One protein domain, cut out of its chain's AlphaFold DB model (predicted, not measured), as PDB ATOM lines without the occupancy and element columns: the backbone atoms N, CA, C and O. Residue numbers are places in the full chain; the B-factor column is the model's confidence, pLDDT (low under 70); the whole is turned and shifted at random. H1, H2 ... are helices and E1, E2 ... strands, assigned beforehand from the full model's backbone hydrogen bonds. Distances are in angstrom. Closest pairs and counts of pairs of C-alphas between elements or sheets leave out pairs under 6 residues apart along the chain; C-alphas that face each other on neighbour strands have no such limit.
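What this domain is: This is residues 20 to 98 of the 102 residues of the protein "Chitinase" of Hyalangium minutum (UniProt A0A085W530). Little regular structure is present: a small twisted sheet of three strands sits amid long loops, residues 20 to 38 and 50 to 69, with short helices H1 and H2 out at the periphery. The 79 printed residues run E1 E2 E3 H1 H2, class mixed, with 27 in named elements. The sheet, order E1 - E2 - E3, is a meander, each strand the antiparallel neighbour of the one before. The whole is compact, radius of gyration of the C-alphas 11.8 A, spanning 31 by 24 by 21 A.

How they stand to each other: Residues 25 to 26 pair, parallel, with residues 40 to 41 of E1, residues 39 to 42. E1 and E2, residues 45 to 49, form an antiparallel hairpin at 139 degrees; N 40 and O 47 are 2.8 A apart, within hydrogen-bond range. E2 and E3, residues 70 to 75, form another at 149 degrees, with N 48 and O 71 at 2.9 A. H1, residues 78 to 84, only grazes the sheet; its closest C-alphas to E1 are Leu 81 and Ile 41, 7.6 A. H2, residues 92 to 96, is apart from H1 and the strands. Every O i to N i+4 pair is within range in H1; H2 has 0 of 1, and 1 of 2 O i to N i+3.

Where its parts are: E1 spans 9.9 A from C-alpha 39 at (19.447, -36.364, -26.813), E2 13.3 A, E3 14.1 A, H1 10.1 A, and H2 6.9 A to C-alpha 96 at (2.228, -27.774, -30.693).

The domain as a whole: The farthest C-alphas, Asn 65 and Gln 79, are 34.5 A apart. The printed part has no cut; the link E2 to E3 is long, 20 residues. Residues 62 to 67 and 90 to 98 have pLDDT under 70.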
ATOM      1  N   THR A  20      28.463 -28.806 -25.199       71.00
ATOM      2  CA  THR A  20      27.883 -29.187 -26.488       71.00
ATOM      3  C   THR A  20      26.894 -30.345 -26.387       71.00
ATOM      4  O   THR A  20      26.133 -30.553 -27.332       71.00
ATOM      5  N   ASP A  21      26.862 -31.054 -25.255       80.25
ATOM      6  CA  ASP A  21      25.813 -32.014 -24.920       80.25
ATOM      7  C   ASP A  21      24.563 -31.276 -24.432       80.25
ATOM      8  O   ASP A  21      24.560 -30.544 -23.441       80.25
ATOM      9  N   GLN A  22      23.501 -31.409 -25.207       83.56
ATOM     10  CA  GLN A  22      22.239 -30.736 -24.998       83.56
ATOM     11  C   GLN A  22      21.353 -31.596 -24.099       83.56
ATOM     12  O   GLN A  22      21.322 -32.821 -24.242       83.56
ATOM     13  N   PRO A  23      20.590 -30.969 -23.189       86.50
ATOM     14  CA  PRO A  23      19.702 -31.699 -22.301       86.50
ATOM     15  C   PRO A  23      18.661 -32.491 -23.099       86.50
ATOM     16  O   PRO A  23      18.218 -32.057 -24.165       86.50
ATOM     17  N   LEU A  24      18.223 -33.621 -22.533       88.88
ATOM     18  CA  LEU A  24      17.161 -34.440 -23.109       88.88
ATOM     19  C   LEU A  24      15.908 -33.594 -23.380       88.88
ATOM     20  O   LEU A  24      15.359 -32.965 -22.472       88.88
ATOM     21  N   ALA A  25      15.440 -33.620 -24.623       89.31
ATOM     22  CA  ALA A  25      14.257 -32.894 -25.072       89.31
ATOM     23  C   ALA A  25      13.390 -33.775 -25.979       89.31
ATOM     24  O   ALA A  25      13.844 -34.790 -26.488       89.31
ATOM     25  N   ALA A  26      12.132 -33.413 -26.220       88.88
ATOM     26  CA  ALA A  26      11.375 -34.042 -27.300       88.88
ATOM     27  C   ALA A  26      11.941 -33.609 -28.660       88.88
ATOM     28  O   ALA A  26      12.223 -32.423 -28.850       88.88
ATOM     29  N   TRP A  27      12.084 -34.549 -29.603       87.94
ATOM     30  CA  TRP A  27      12.493 -34.214 -30.968       87.94
ATOM     31  C   TRP A  27      11.484 -33.239 -31.567       87.94
ATOM     32  O   TRP A  27      10.305 -33.551 -31.583       87.94
ATOM     33  N   ASN A  28      11.910 -32.076 -32.055       83.25
ATOM     34  CA  ASN A  28      11.025 -31.042 -32.602       83.25
ATOM     35  C   ASN A  28      11.403 -30.587 -34.020       83.25
ATOM     36  O   ASN A  28      10.944 -29.540 -34.477       83.25
ATOM     37  N   GLY A  29      12.235 -31.370 -34.712       81.25
ATOM     38  CA  GLY A  29      12.864 -30.961 -35.969       81.25
ATOM     39  C   GLY A  29      14.092 -30.067 -35.768       81.25
ATOM     40  O   GLY A  29      14.472 -29.347 -36.693       81.25
ATOM     41  N   GLN A  30      14.699 -30.087 -34.574       79.69
ATOM     42  CA  GLN A  30      15.956 -29.386 -34.308       79.69
ATOM     43  C   GLN A  30      17.089 -29.857 -35.229       79.69
ATOM     44  O   GLN A  30      17.185 -31.032 -35.583       79.69
ATOM     45  N   GLN A  31      17.963 -28.916 -35.574       83.88
ATOM     46  CA  GLN A  31      19.204 -29.140 -36.313       83.88
ATOM     47  C   GLN A  31      20.368 -28.994 -35.351       83.88
ATOM     48  O   GLN A  31      20.352 -28.076 -34.528       83.88
ATOM     49  N   SER A  32      21.362 -29.873 -35.447       83.25
ATOM     50  CA  SER A  32      22.601 -29.708 -34.685       83.25
ATOM     51  C   SER A  32      23.631 -28.996 -35.538       83.25
ATOM     52  O   SER A  32      23.588 -29.028 -36.765       83.25
ATOM     53  N   THR A  33      24.608 -28.380 -34.894       80.75
ATOM     54  CA  THR A  33      25.898 -28.093 -35.515       80.75
ATOM     55  C   THR A  33      26.798 -29.333 -35.448       80.75
ATOM     56  O   THR A  33      26.417 -30.387 -34.929       80.75
ATOM     57  N   LYS A  34      28.003 -29.241 -36.019       76.25
ATOM     58  CA  LYS A  34      28.966 -30.352 -36.087       76.25
ATOM     59  C   LYS A  34      29.399 -30.862 -34.705       76.25
ATOM     60  O   LYS A  34      29.658 -32.057 -34.550       76.25
ATOM     61  N   ASP A  35      29.466 -29.962 -33.731       80.62
ATOM     62  CA  ASP A  35      30.002 -30.228 -32.395       80.62
ATOM     63  C   ASP A  35      28.906 -30.474 -31.346       80.62
ATOM     64  O   ASP A  35      29.211 -30.950 -30.254       80.62
ATOM     65  N   GLU A  36      27.640 -30.196 -31.677       84.62
ATOM     66  CA  GLU A  36      26.493 -30.412 -30.793       84.62
ATOM     67  C   GLU A  36      26.056 -31.877 -30.742       84.62
ATOM     68  O   GLU A  36      26.026 -32.606 -31.744       84.62
ATOM     69  N   ARG A  37      25.681 -32.288 -29.535       86.75
ATOM     70  CA  ARG A  37      25.147 -33.605 -29.220       86.75
ATOM     71  C   ARG A  37      23.782 -33.421 -28.578       86.75
ATOM     72  O   ARG A  37      23.674 -32.920 -27.474       86.75
ATOM     73  N   PHE A  38      22.734 -33.762 -29.302       88.56
ATOM     74  CA  PHE A  38      21.371 -33.835 -28.821       88.56
ATOM     75  C   PHE A  38      21.035 -35.218 -28.307       88.56
ATOM     76  O   PHE A  38      21.394 -36.226 -28.911       88.56
ATOM     77  N   HIS A  39      20.210 -35.216 -27.269       91.31
ATOM     78  CA  HIS A  39      19.447 -36.364 -26.813       91.31
ATOM     79  C   HIS A  39      17.974 -36.030 -27.000       91.31
ATOM     80  O   HIS A  39      17.482 -35.044 -26.445       91.31
ATOM     81  N   VAL A  40      17.272 -36.813 -27.815       91.00
ATOM     82  CA  VAL A  40      15.881 -36.538 -28.173       91.00
ATOM     83  C   VAL A  40      14.962 -37.717 -27.923       91.00
ATOM     84  O   VAL A  40      15.291 -38.854 -28.240       91.00
ATOM     85  N   ILE A  41      13.773 -37.432 -27.401       91.50
ATOM     86  CA  ILE A  41      12.681 -38.394 -27.300       91.50
ATOM     87  C   ILE A  41      11.906 -38.392 -28.613       91.50
ATOM     88  O   ILE A  41      11.428 -37.343 -29.050       91.50
ATOM     89  N   PHE A  42      11.742 -39.569 -29.205       89.69
ATOM     90  CA  PHE A  42      10.895 -39.815 -30.362       89.69
ATOM     91  C   PHE A  42      10.311 -41.231 -30.294       89.69
ATOM     92  O   PHE A  42      11.019 -42.185 -29.987       89.69
ATOM     93  N   ASP A  43       9.013 -41.373 -30.553       90.06
ATOM     94  CA  ASP A  43       8.293 -42.654 -30.530       90.06
ATOM     95  C   ASP A  43       8.540 -43.499 -29.262       90.06
ATOM     96  O   ASP A  43       8.760 -44.708 -29.304       90.06
ATOM     97  N   GLY A  44       8.554 -42.848 -28.098       90.75
ATOM     98  CA  GLY A  44       8.783 -43.498 -26.807       90.75
ATOM     99  C   GLY A  44      10.241 -43.870 -26.526       90.75
ATOM    100  O   GLY A  44      10.520 -44.477 -25.495       90.75
ATOM    101  N   ARG A  45      11.172 -43.510 -27.411       92.88
ATOM    102  CA  ARG A  45      12.588 -43.883 -27.347       92.88
ATOM    103  C   ARG A  45      13.476 -42.651 -27.320       92.88
ATOM    104  O   ARG A  45      13.104 -41.602 -27.832       92.88
ATOM    105  N   ILE A  46      14.649 -42.789 -26.723       92.31
ATOM    106  CA  ILE A  46      15.689 -41.768 -26.702       92.31
ATOM    107  C   ILE A  46      16.698 -42.084 -27.797       92.31
ATOM    108  O   ILE A  46      17.217 -43.201 -27.882       92.31
ATOM    109  N   TYR A  47      16.984 -41.076 -28.608       90.75
ATOM    110  CA  TYR A  47      18.003 -41.101 -29.637       90.75
ATOM    111  C   TYR A  47      19.049 -40.035 -29.356       90.75
ATOM    112  O   TYR A  47      18.712 -38.938 -28.914       90.75
ATOM    113  N   PHE A  48      20.298 -40.334 -29.675       90.31
ATOM    114  CA  PHE A  48      21.381 -39.364 -29.657       90.31
ATOM    115  C   PHE A  48      22.018 -39.275 -31.038       90.31
ATOM    116  O   PHE A  48      22.026 -40.254 -31.784       90.31
ATOM    117  N   ASN A  49      22.544 -38.116 -31.411       88.25
ATOM    118  CA  ASN A  49      23.275 -37.992 -32.666       88.25
ATOM    119  C   ASN A  49      24.766 -38.274 -32.473       88.25
ATOM    120  O   ASN A  49      25.418 -37.734 -31.579       88.25
ATOM    121  N   THR A  50      25.336 -39.076 -33.367       83.50
ATOM    122  CA  THR A  50      26.792 -39.285 -33.423       83.50
ATOM    123  C   THR A  50      27.505 -38.220 -34.249       83.50
ATOM    124  O   THR A  50      28.697 -37.978 -34.060       83.50
ATOM    125  N   GLU A  51      26.779 -37.580 -35.163       84.06
ATOM    126  CA  GLU A  51      27.286 -36.596 -36.120       84.06
ATOM    127  C   GLU A  51      26.311 -35.421 -36.270       84.06
ATOM    128  O   GLU A  51      25.321 -35.330 -35.553       84.06
ATOM    129  N   TRP A  52      26.601 -34.499 -37.184       84.88
ATOM    130  CA  TRP A  52      25.689 -33.416 -37.544       84.88
ATOM    131  C   TRP A  52      24.335 -33.962 -38.032       84.88
ATOM    132  O   TRP A  52      24.317 -34.885 -38.846       84.88
ATOM    133  N   VAL A  53      23.227 -33.385 -37.551       84.81
ATOM    134  CA  VAL A  53      21.863 -33.756 -37.963       84.81
ATOM    135  C   VAL A  53      21.140 -32.587 -38.620       84.81
ATOM    136  O   VAL A  53      21.153 -31.463 -38.107       84.81
ATOM    137  N   ASP A  54      20.460 -32.874 -39.725       82.88
ATOM    138  CA  ASP A  54      19.543 -31.937 -40.371       82.88
ATOM    139  C   ASP A  54      18.096 -32.136 -39.882       82.88
ATOM    140  O   ASP A  54      17.697 -33.227 -39.475       82.88
ATOM    141  N   SER A  55      17.268 -31.098 -40.001       80.00
ATOM    142  CA  SER A  55      15.833 -31.128 -39.692       80.00
ATOM    143  C   SER A  55      15.061 -32.182 -40.491       80.00
ATOM    144  O   SER A  55      14.035 -32.682 -40.030       80.00
ATOM    145  N   GLY A  56      15.551 -32.533 -41.687       77.88
ATOM    146  CA  GLY A  56      14.976 -33.591 -42.516       77.88
ATOM    147  C   GLY A  56      15.278 -35.012 -42.025       77.88
ATOM    148  O   GLY A  56      14.617 -35.955 -42.465       77.88
ATOM    149  N   GLN A  57      16.250 -35.187 -41.124       80.25
ATOM    150  CA  GLN A  57      16.646 -36.488 -40.587       80.25
ATOM    151  C   GLN A  57      15.876 -36.772 -39.294       80.25
ATOM    152  O   GLN A  57      16.192 -36.258 -38.222       80.25
ATOM    153  N   CYS A  58      14.837 -37.600 -39.402       82.94
ATOM    154  CA  CYS A  58      14.005 -37.994 -38.270       82.94
ATOM    155  C   CYS A  58      14.681 -39.119 -37.460       82.94
ATOM    156  O   CYS A  58      15.182 -40.074 -38.063       82.94
ATOM    157  N   PRO A  59      14.684 -39.070 -36.118       84.12
ATOM    158  CA  PRO A  59      15.140 -40.182 -35.293       84.12
ATOM    159  C   PRO A  59      14.315 -41.440 -35.565       84.12
ATOM    160  O   PRO A  59      13.108 -41.360 -35.787       84.12
ATOM    161  N   GLY A  60      14.965 -42.604 -35.579       76.94
ATOM    162  CA  GLY A  60      14.306 -43.891 -35.832       76.94
ATOM    163  C   GLY A  60      13.920 -44.163 -37.293       76.94
ATOM    164  O   GLY A  60      13.497 -45.275 -37.598       76.94
ATOM    165  N   ASP A  61      14.098 -43.201 -38.201       78.75
ATOM    166  CA  ASP A  61      13.867 -43.406 -39.632       78.75
ATOM    167  C   ASP A  61      15.109 -44.049 -40.267       78.75
ATOM    168  O   ASP A  61      16.212 -43.503 -40.223       78.75
ATOM    169  N   VAL A  62      14.965 -45.224 -40.866       61.81
ATOM    170  CA  VAL A  62      16.015 -45.774 -41.728       61.81
ATOM    171  C   VAL A  62      15.939 -45.047 -43.064       61.81
ATOM    172  O   VAL A  62      15.247 -45.483 -43.976       61.81
ATOM    173  N   ASN A  63      16.604 -43.893 -43.166       56.78
ATOM    174  CA  ASN A  63      16.685 -43.165 -44.431       56.78
ATOM    175  C   ASN A  63      17.165 -44.122 -45.538       56.78
ATOM    176  O   ASN A  63      18.215 -44.750 -45.396       56.78
ATOM    177  N   ASP A  64      16.435 -44.174 -46.654       51.78
ATOM    178  CA  ASP A  64      16.678 -45.069 -47.802       51.78
ATOM    179  C   ASP A  64      18.094 -44.893 -48.411       51.78
ATOM    180  O   ASP A  64      18.650 -45.804 -49.015       51.78
ATOM    181  N   ASN A  65      18.729 -43.736 -48.164       56.88
ATOM    182  CA  ASN A  65      20.090 -43.386 -48.595       56.88
ATOM    183  C   ASN A  65      21.191 -43.568 -47.520       56.88
ATOM    184  O   ASN A  65      22.326 -43.139 -47.723       56.88
ATOM    185  N   GLY A  66      20.893 -44.209 -46.385       56.47
ATOM    186  CA  GLY A  66      21.902 -44.941 -45.607       56.47
ATOM    187  C   GLY A  66      22.764 -44.192 -44.584       56.47
ATOM    188  O   GLY A  66      23.645 -44.822 -44.007       56.47
ATOM    189  N   VAL A  67      22.532 -42.910 -44.285       69.62
ATOM    190  CA  VAL A  67      23.224 -42.243 -43.161       69.62
ATOM    191  C   VAL A  67      22.229 -41.419 -42.349       69.62
ATOM    192  O   VAL A  67      22.066 -40.217 -42.557       69.62
ATOM    193  N   ASN A  68      21.501 -42.085 -41.451       79.81
ATOM    194  CA  ASN A  68      20.823 -41.395 -40.360       79.81
ATOM    195  C   ASN A  68      21.797 -41.314 -39.168       79.81
ATOM    196  O   ASN A  68      22.174 -42.361 -38.643       79.81
ATOM    197  N   PRO A  69      22.230 -40.111 -38.752       84.94
ATOM    198  CA  PRO A  69      23.156 -39.925 -37.632       84.94
ATOM    199  C   PRO A  69      22.519 -40.181 -36.257       84.94
ATOM    200  O   PRO A  69      23.235 -40.208 -35.255       84.94
ATOM    201  N   TRP A  70      21.192 -40.338 -36.189       87.56
ATOM    202  CA  TRP A  70      20.492 -40.696 -34.961       87.56
ATOM    203  C   TRP A  70      20.733 -42.159 -34.603       87.56
ATOM    204  O   TRP A  70      20.377 -43.069 -35.349       87.56
ATOM    205  N   GLN A  71      21.271 -42.375 -33.413       88.56
ATOM    206  CA  GLN A  71      21.459 -43.680 -32.809       88.56
ATOM    207  C   GLN A  71      20.490 -43.862 -31.653       88.56
ATOM    208  O   GLN A  71      20.251 -42.946 -30.870       88.56
ATOM    209  N   PHE A  72      19.928 -45.060 -31.547       89.62
ATOM    210  CA  PHE A  72      19.105 -45.430 -30.405       89.62
ATOM    211  C   PHE A  72      19.973 -45.533 -29.146       89.62
ATOM    212  O   PHE A  72      20.996 -46.219 -29.157       89.62
ATOM    213  N   GLU A  73      19.550 -44.880 -28.064       89.38
ATOM    214  CA  GLU A  73      20.201 -44.999 -26.758       89.38
ATOM    215  C   GLU A  73      19.451 -45.976 -25.846       89.38
ATOM    216  O   GLU A  73      20.031 -46.935 -25.336       89.38
ATOM    217  N   ARG A  74      18.163 -45.707 -25.606       94.19
ATOM    218  CA  ARG A  74      17.315 -46.441 -24.655       94.19
ATOM    219  C   ARG A  74      15.839 -46.110 -24.860       94.19
ATOM    220  O   ARG A  74      15.503 -45.114 -25.495       94.19
ATOM    221  N   ASP A  75      14.947 -46.883 -24.253       93.00
ATOM    222  CA  ASP A  75      13.544 -46.487 -24.110       93.00
ATOM    223  C   ASP A  75      13.397 -45.330 -23.110       93.00
ATOM    224  O   ASP A  75      14.033 -45.319 -22.051       93.00
ATOM    225  N   ALA A  76      12.546 -44.359 -23.439       91.38
ATOM    226  CA  ALA A  76      12.249 -43.249 -22.547       91.38
ATOM    227  C   ALA A  76      11.355 -43.719 -21.391       91.38
ATOM    228  O   ALA A  76      10.399 -44.484 -21.559       91.38
ATOM    229  N   THR A  77      11.628 -43.225 -20.192       92.31
ATOM    230  CA  THR A  77      10.803 -43.504 -19.019       92.31
ATOM    231  C   THR A  77       9.466 -42.769 -19.102       92.31
ATOM    232  O   THR A  77       9.350 -41.685 -19.673       92.31
ATOM    233  N   LYS A  78       8.435 -43.303 -18.434       90.12
ATOM    234  CA  LYS A  78       7.115 -42.645 -18.348       90.12
ATOM    235  C   LYS A  78       7.197 -41.204 -17.832       90.12
ATOM    236  O   LYS A  78       6.403 -40.367 -18.244       90.12
ATOM    237  N   GLN A  79       8.145 -40.920 -16.937       89.75
ATOM    238  CA  GLN A  79       8.349 -39.585 -16.383       89.75
ATOM    239  C   GLN A  79       8.953 -38.622 -17.413       89.75
ATOM    240  O   GLN A  79       8.525 -37.472 -17.483       89.75
ATOM    241  N   GLU A  80       9.906 -39.079 -18.225       88.19
ATOM    242  CA  GLU A  80      10.477 -38.288 -19.322       88.19
ATOM    243  C   GLU A  80       9.419 -37.990 -20.383       88.19
ATOM    244  O   GLU A  80       9.239 -36.831 -20.748       88.19
ATOM    245  N   LEU A  81       8.634 -38.996 -20.781       88.44
ATOM    246  CA  LEU A  81       7.527 -38.814 -21.723       88.44
ATOM    247  C   LEU A  81       6.482 -37.816 -21.205       88.44
ATOM    248  O   LEU A  81       6.001 -36.980 -21.965       88.44
ATOM    249  N   ALA A  82       6.145 -37.878 -19.913       86.75
ATOM    250  CA  ALA A  82       5.176 -36.971 -19.300       86.75
ATOM    251  C   ALA A  82       5.703 -35.535 -19.148       86.75
ATOM    252  O   ALA A  82       4.921 -34.590 -19.211       86.75
ATOM    253  N   ARG A  83       7.012 -35.359 -18.924       84.06
ATOM    254  CA  ARG A  83       7.623 -34.044 -18.674       84.06
ATOM    255  C   ARG A  83       8.058 -33.330 -19.952       84.06
ATOM    256  O   ARG A  83       7.954 -32.111 -20.019       84.06
ATOM    257  N   LEU A  84       8.604 -34.073 -20.908       86.69
ATOM    258  CA  LEU A  84       9.254 -33.535 -22.105       86.69
ATOM    259  C   LEU A  84       8.402 -33.728 -23.364       86.69
ATOM    260  O   LEU A  84       8.544 -32.960 -24.311       86.69
ATOM    261  N   GLY A  85       7.494 -34.706 -23.354       87.19
ATOM    262  CA  GLY A  85       6.627 -35.049 -24.477       87.19
ATOM    263  C   GLY A  85       7.108 -36.276 -25.252       87.19
ATOM    264  O   GLY A  85       8.253 -36.709 -25.133       87.19
ATOM    265  N   ASN A  86       6.202 -36.843 -26.052       87.00
ATOM    266  CA  ASN A  86       6.472 -37.995 -26.909       87.00
ATOM    267  C   ASN A  86       6.010 -37.729 -28.347       87.00
ATOM    268  O   ASN A  86       4.865 -38.038 -28.692       87.00
ATOM    269  N   PRO A  87       6.853 -37.135 -29.194       84.25
ATOM    270  CA  PRO A  87       6.508 -36.983 -30.590       84.25
ATOM    271  C   PRO A  87       6.603 -38.323 -31.313       84.25
ATOM    272  O   PRO A  87       7.632 -38.987 -31.284       84.25
ATOM    273  N   THR A  88       5.525 -38.700 -31.992       81.81
ATOM    274  CA  THR A  88       5.416 -39.956 -32.754       81.81
ATOM    275  C   THR A  88       5.298 -39.715 -34.262       81.81
ATOM    276  O   THR A  88       4.998 -40.622 -35.033       81.81
ATOM    277  N   SER A  89       5.456 -38.471 -34.731       71.81
ATOM    278  CA  SER A  89       5.279 -38.114 -36.145       71.81
ATOM    279  C   SER A  89       6.090 -36.881 -36.539       71.81
ATOM    280  O   SER A  89       6.142 -35.910 -35.785       71.81
ATOM    281  N   ARG A  90       6.633 -36.880 -37.771       66.94
ATOM    282  CA  ARG A  90       7.437 -35.777 -38.345       66.94
ATOM    283  C   ARG A  90       6.748 -34.405 -38.327       66.94
ATOM    284  O   ARG A  90       7.420 -33.384 -38.289       66.94
ATOM    285  N   ILE A  91       5.416 -34.376 -38.362       59.22
ATOM    286  CA  ILE A  91       4.605 -33.152 -38.496       59.22
ATOM    287  C   ILE A  91       4.122 -32.624 -37.132       59.22
ATOM    288  O   ILE A  91       3.816 -31.442 -36.992       59.22
ATOM    289  N   ALA A  92       4.095 -33.467 -36.096       53.25
ATOM    290  CA  ALA A  92       3.319 -33.196 -34.885       53.25
ATOM    291  C   ALA A  92       3.866 -32.063 -33.988       53.25
ATOM    292  O   ALA A  92       3.139 -31.588 -33.119       53.25
ATOM    293  N   LEU A  93       5.101 -31.582 -34.186       51.78
ATOM    294  CA  LEU A  93       5.686 -30.551 -33.307       51.78
ATOM    295  C   LEU A  93       5.600 -29.126 -33.826       51.78
ATOM    296  O   LEU A  93       5.637 -28.196 -33.020       51.78
ATOM    297  N   ARG A  94       5.433 -28.927 -35.138       50.62
ATOM    298  CA  ARG A  94       5.237 -27.573 -35.671       50.62
ATOM    299  C   ARG A  94       3.875 -26.995 -35.261       50.62
ATOM    300  O   ARG A  94       3.753 -25.784 -35.122       50.62
ATOM    301  N   GLU A  95       2.910 -27.862 -34.960       47.69
ATOM    302  CA  GLU A  95       1.567 -27.478 -34.511       47.69
ATOM    303  C   GLU A  95       1.483 -27.249 -32.984       47.69
ATOM    304  O   GLU A  95       0.701 -26.416 -32.528       47.69
ATOM    305  N   HIS A  96       2.315 -27.908 -32.161       47.03
ATOM    306  CA  HIS A  96       2.228 -27.774 -30.693       47.03
ATOM    307  C   HIS A  96       2.880 -26.487 -30.152       47.03
ATOM    308  O   HIS A  96       2.450 -25.959 -29.128       47.03
ATOM    309  N   ALA A  97       3.865 -25.921 -30.859       46.06
ATOM    310  CA  ALA A  97       4.455 -24.629 -30.491       46.06
ATOM    311  C   ALA A  97       3.494 -23.437 -30.699       46.06
ATOM    312  O   ALA A  97       3.714 -22.364 -30.136       46.06
ATOM    313  N   HIS A  98       2.414 -23.614 -31.473       45.75
ATOM    314  CA  HIS A  98       1.376 -22.594 -31.652       45.75
ATOM    315  C   HIS A  98       0.242 -22.702 -30.612       45.75
ATOM    316  O   HIS A  98      -0.453 -21.723 -30.358       45.75
TER     317      HIS A  98